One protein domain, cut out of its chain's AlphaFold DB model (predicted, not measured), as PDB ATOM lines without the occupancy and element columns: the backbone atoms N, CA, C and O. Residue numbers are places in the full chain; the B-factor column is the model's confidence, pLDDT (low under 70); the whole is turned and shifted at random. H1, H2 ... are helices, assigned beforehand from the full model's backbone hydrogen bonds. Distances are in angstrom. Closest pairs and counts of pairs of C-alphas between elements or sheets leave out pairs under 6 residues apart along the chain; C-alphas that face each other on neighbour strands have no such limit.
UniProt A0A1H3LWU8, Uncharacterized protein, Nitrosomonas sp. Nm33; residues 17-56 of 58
ATOM      1  N   ASN A  17      18.307 -22.926   0.621       76.75
ATOM      2  CA  ASN A  17      17.370 -21.880   0.917       76.75
ATOM      3  C   ASN A  17      16.768 -21.547  -0.444       76.75
ATOM      4  O   ASN A  17      17.393 -20.822  -1.218       76.75
ATOM      5  N   PRO A  18      15.603 -22.120  -0.792       81.25
ATOM      6  CA  PRO A  18      15.124 -22.096  -2.168       81.25
ATOM      7  C   PRO A  18      14.826 -20.659  -2.600       81.25
ATOM      8  O   PRO A  18      14.846 -20.347  -3.782       81.25
ATOM      9  N   LEU A  19      14.586 -19.780  -1.622       82.12
ATOM     10  CA  LEU A  19      14.410 -18.351  -1.813       82.12
ATOM     11  C   LEU A  19      15.726 -17.652  -2.165       82.12
ATOM     12  O   LEU A  19      15.734 -16.826  -3.066       82.12
ATOM     13  N   VAL A  20      16.837 -18.003  -1.510       90.00
ATOM     14  CA  VAL A  20      18.176 -17.486  -1.861       90.00
ATOM     15  C   VAL A  20      18.515 -17.861  -3.297       90.00
ATOM     16  O   VAL A  20      18.893 -16.995  -4.076       90.00
ATOM     17  N   ASP A  21      18.305 -19.128  -3.660       89.56
ATOM     18  CA  ASP A  21      18.580 -19.623  -5.009       89.56
ATOM     19  C   ASP A  21      17.680 -18.953  -6.053       89.56
ATOM     20  O   ASP A  21      18.157 -18.555  -7.114       89.56
ATOM     21  N   TYR A  22      16.395 -18.777  -5.735       88.38
ATOM     22  CA  TYR A  22      15.445 -18.089  -6.604       88.38
ATOM     23  C   TYR A  22      15.834 -16.623  -6.835       88.38
ATOM     24  O   TYR A  22      15.959 -16.198  -7.982       88.38
ATOM     25  N   PHE A  23      16.072 -15.853  -5.767       90.69
ATOM     26  CA  PHE A  23      16.415 -14.432  -5.883       90.69
ATOM     27  C   PHE A  23      17.766 -14.217  -6.561       90.69
ATOM     28  O   PHE A  23      17.894 -13.325  -7.398       90.69
ATOM     29  N   HIS A  24      18.749 -15.065  -6.259       93.81
ATOM     30  CA  HIS A  24      20.038 -15.042  -6.932       93.81
ATOM     31  C   HIS A  24      19.892 -15.312  -8.436       93.81
ATOM     32  O   HIS A  24      20.408 -14.543  -9.244       93.81
ATOM     33  N   ALA A  25      19.121 -16.335  -8.827       92.75
ATOM     34  CA  ALA A  25      18.870 -16.635 -10.235       92.75
ATOM     35  C   ALA A  25      18.170 -15.476 -10.965       92.75
ATOM     36  O   ALA A  25      18.546 -15.143 -12.089       92.75
ATOM     37  N   SER A  26      17.192 -14.823 -10.327       93.69
ATOM     38  CA  SER A  26      16.557 -13.621 -10.878       93.69
ATOM     39  C   SER A  26      17.557 -12.476 -11.059       93.69
ATOM     40  O   SER A  26      17.572 -11.850 -12.116       93.69
ATOM     41  N   ALA A  27      18.430 -12.234 -10.077       93.62
ATOM     42  CA  ALA A  27      19.463 -11.206 -10.175       93.62
ATOM     43  C   ALA A  27      20.447 -11.484 -11.326       93.62
ATOM     44  O   ALA A  27      20.773 -10.569 -12.078       93.62
ATOM     45  N   CYS A  28      20.874 -12.740 -11.518       94.56
ATOM     46  CA  CYS A  28      21.727 -13.133 -12.646       94.56
ATOM     47  C   CYS A  28      21.037 -12.923 -14.000       94.56
ATOM     48  O   CYS A  28      21.657 -12.407 -14.929       94.56
ATOM     49  N   MET A  29      19.754 -13.276 -14.113       95.06
ATOM     50  CA  MET A  29      18.974 -13.052 -15.333       95.06
ATOM     51  C   MET A  29      18.918 -11.559 -15.681       95.06
ATOM     52  O   MET A  29      19.271 -11.173 -16.794       95.06
ATOM     53  N   PHE A  30      18.581 -10.704 -14.711       94.06
ATOM     54  CA  PHE A  30      18.549  -9.259 -14.936       94.06
ATOM     55  C   PHE A  30      19.934  -8.666 -15.222       94.06
ATOM     56  O   PHE A  30      20.044  -7.730 -16.017       94.06
ATOM     57  N   ALA A  31      20.997  -9.204 -14.613       93.75
ATOM     58  CA  ALA A  31      22.372  -8.822 -14.922       93.75
ATOM     59  C   ALA A  31      22.696  -9.050 -16.399       93.75
ATOM     60  O   ALA A  31      23.187  -8.142 -17.068       93.75
ATOM     61  N   GLN A  32      22.367 -10.237 -16.912       94.12
ATOM     62  CA  GLN A  32      22.602 -10.610 -18.304       94.12
ATOM     63  C   GLN A  32      21.800  -9.735 -19.271       94.12
ATOM     64  O   GLN A  32      22.368  -9.233 -20.239       94.12
ATOM     65  N   GLU A  33      20.519  -9.490 -18.987       92.94
ATOM     66  CA  GLU A  33      19.662  -8.623 -19.810       92.94
ATOM     67  C   GLU A  33      20.186  -7.180 -19.899       92.94
ATOM     68  O   GLU A  33      20.058  -6.533 -20.936       92.94
ATOM     69  N   GLN A  34      20.827  -6.690 -18.835       90.69
ATOM     70  CA  GLN A  34      21.413  -5.346 -18.769       90.69
ATOM     71  C   GLN A  34      22.892  -5.290 -19.188       90.69
ATOM     72  O   GLN A  34      23.488  -4.212 -19.168       90.69
ATOM     73  N   GLY A  35      23.519  -6.425 -19.522       92.12
ATOM     74  CA  GLY A  35      24.961  -6.502 -19.790       92.12
ATOM     75  C   GLY A  35      25.844  -6.166 -18.578       92.12
ATOM     76  O   GLY A  35      26.997  -5.768 -18.742       92.12
ATOM     77  N   LYS A  36      25.304  -6.294 -17.360       91.12
ATOM     78  CA  LYS A  36      26.019  -6.116 -16.090       91.12
ATOM     79  C   LYS A  36      26.762  -7.408 -15.710       91.12
ATOM     80  O   LYS A  36      26.375  -8.492 -16.146       91.12
ATOM     81  N   PRO A  37      27.823  -7.323 -14.886       93.62
ATOM     82  CA  PRO A  37      28.514  -8.511 -14.392       93.62
ATOM     83  C   PRO A  37      27.567  -9.403 -13.585       93.62
ATOM     84  O   PRO A  37      26.756  -8.901 -12.805       93.62
ATOM     85  N   GLU A  38      27.694 -10.718 -13.765       93.38
ATOM     86  CA  GLU A  38      26.928 -11.698 -12.999       93.38
ATOM     87  C   GLU A  38      27.308 -11.603 -11.512       93.38
ATOM     88  O   GLU A  38      28.499 -11.609 -11.185       93.38
ATOM     89  N   PRO A  39      26.331 -11.454 -10.608       92.44
ATOM     90  CA  PRO A  39      26.628 -11.253  -9.200       92.44
ATOM     91  C   PRO A  39      26.991 -12.573  -8.497       92.44
ATOM     92  O   PRO A  39      26.606 -13.649  -8.939       92.44
ATOM     93  N   GLU A  40      27.722 -12.506  -7.384       94.44
ATOM     94  CA  GLU A  40      28.149 -13.700  -6.634       94.44
ATOM     95  C   GLU A  40      26.989 -14.372  -5.884       94.44
ATOM     96  O   GLU A  40      25.983 -13.730  -5.573       94.44
ATOM     97  N   ARG A  41      27.111 -15.672  -5.574       90.31
ATOM     98  CA  ARG A  41      26.057 -16.403  -4.856       90.31
ATOM     99  C   ARG A  41      25.971 -15.936  -3.394       90.31
ATOM    100  O   ARG A  41      26.959 -16.062  -2.674       90.31
ATOM    101  N   PRO A  42      24.804 -15.464  -2.932       90.19
ATOM    102  CA  PRO A  42      24.626 -14.969  -1.574       90.19
ATOM    103  C   PRO A  42      24.522 -16.109  -0.551       90.19
ATOM    104  O   PRO A  42      23.933 -17.158  -0.815       90.19
ATOM    105  N   ASP A  43      25.058 -15.873   0.649       86.62
ATOM    106  CA  ASP A  43      25.073 -16.854   1.749       86.62
ATOM    107  C   ASP A  43      23.743 -16.910   2.526       86.62
ATOM    108  O   ASP A  43      23.484 -17.851   3.282       86.62
ATOM    109  N   ASP A  44      22.915 -15.873   2.379       86.94
ATOM    110  CA  ASP A  44      21.661 -15.688   3.098       86.94
ATOM    111  C   ASP A  44      20.628 -14.898   2.275       86.94
ATOM    112  O   ASP A  44      20.914 -14.332   1.218       86.94
ATOM    113  N   ILE A  45      19.386 -14.893   2.765       85.81
ATOM    114  CA  ILE A  45      18.240 -14.310   2.058       85.81
ATOM    115  C   ILE A  45      18.259 -12.781   2.021       85.81
ATOM    116  O   ILE A  45      17.743 -12.203   1.070       85.81
ATOM    117  N   ALA A  46      18.852 -12.121   3.020       88.75
ATOM    118  CA  ALA A  46      18.916 -10.665   3.055       88.75
ATOM    119  C   ALA A  46      19.865 -10.160   1.962       88.75
ATOM    120  O   ALA A  46      19.478  -9.300   1.173       88.75
ATOM    121  N   LYS A  47      21.044 -10.784   1.841       91.56
ATOM    122  CA  LYS A  47      21.985 -10.519   0.745       91.56
ATOM    123  C   LYS A  47      21.376 -10.822  -0.621       91.56
ATOM    124  O   LYS A  47      21.563 -10.047  -1.550       91.56
ATOM    125  N   ALA A  48      20.617 -11.914  -0.745       90.44
ATOM    126  CA  ALA A  48      19.967 -12.271  -2.007       90.44
ATOM    127  C   ALA A  48      18.918 -11.234  -2.452       90.44
ATOM    128  O   ALA A  48      18.811 -10.931  -3.638       90.44
ATOM    129  N   LEU A  49      18.166 -10.664  -1.506       91.12
ATOM    130  CA  LEU A  49      17.196  -9.601  -1.780       91.12
ATOM    131  C   LEU A  49      17.872  -8.271  -2.128       91.12
ATOM    132  O   LEU A  49      17.443  -7.602  -3.064       91.12
ATOM    133  N   GLU A  50      18.932  -7.899  -1.409       93.69
ATOM    134  CA  GLU A  50      19.731  -6.706  -1.716       93.69
ATOM    135  C   GLU A  50      20.363  -6.805  -3.110       93.69
ATOM    136  O   GLU A  50      20.275  -5.882  -3.920       93.69
ATOM    137  N   GLN A  51      20.938  -7.964  -3.423       93.44
ATOM    138  CA  GLN A  51      21.477  -8.278  -4.738       93.44
ATOM    139  C   GLN A  51      20.403  -8.177  -5.820       93.44
ATOM    140  O   GLN A  51      20.628  -7.516  -6.825       93.44
ATOM    141  N   LEU A  52      19.220  -8.760  -5.618       92.00
ATOM    142  CA  LEU A  52      18.119  -8.615  -6.569       92.00
ATOM    143  C   LEU A  52      17.741  -7.142  -6.775       92.00
ATOM    144  O   LEU A  52      17.620  -6.713  -7.918       92.00
ATOM    145  N   ALA A  53      17.621  -6.356  -5.702       92.44
ATOM    146  CA  ALA A  53      17.273  -4.939  -5.785       92.44
ATOM    147  C   ALA A  53      18.286  -4.119  -6.603       92.44
ATOM    148  O   ALA A  53      17.883  -3.279  -7.399       92.44
ATOM    149  N   ASN A  54      19.585  -4.403  -6.473       91.69
ATOM    150  CA  ASN A  54      20.643  -3.725  -7.237       91.69
ATOM    151  C   ASN A  54      20.627  -4.046  -8.741       91.69
ATOM    152  O   ASN A  54      21.182  -3.304  -9.557       91.69
ATOM    153  N   TYR A  55      20.033  -5.182  -9.100       90.44
ATOM    154  CA  TYR A  55      19.952  -5.667 -10.470       90.44
ATOM    155  C   TYR A  55      18.560  -5.510 -11.076       90.44
ATOM    156  O   TYR A  55      18.418  -5.767 -12.266       90.44
ATOM    157  N   LEU A  56      17.551  -5.057 -10.329       88.19
ATOM    158  CA  LEU A  56      16.261  -4.718 -10.918       88.19
ATOM    159  C   LEU A  56      16.432  -3.577 -11.941       88.19
ATOM    160  O   LEU A  56      17.185  -2.637 -11.682       88.19
TER     161      LEU A  56
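This is residues 17 to 56 of the 58 residues of an uncharacterized protein of Nitrosomonas sp. Nm33 (UniProt A0A1H3LWU8). Two helices, H1 and the shorter H2, lie side by side and run the same way, and the stretch from residue 34 to 44 runs back along their length from the end of H1 to the beginning of H2. The printed part has 40 residues with two named helices, H1 then H2, and no named strand, and its class is all helix. It is compact, with a radius of gyration of the C-alphas of 8.9 A, and elongated, spanning 26 by 14 by 14 A.

H1 holds residues 18 to 33 and is 22.7 A long, with C-alpha 18 at (15.124, -22.096, -2.168). H2 holds residues 45 to 55 and is 15.3 A long, with C-alpha 55 at (19.952, -5.667, -10.470).

H1 and H2 touch, and their closest C-alphas, those of Ala 27 and Leu 52, are 4.6 A apart. They run the same way at a shallow tilt of 14 degrees. In H1 and H2 every O i to N i+4 pair is within hydrogen-bond range.

The C-alphas farthest apart, those of Asn 17 and Gly 35, are 26.9 A apart. The link from H1 to H2, 11 residues, is long. The printed part has no cut, and no printed residue is under 70 in pLDDT.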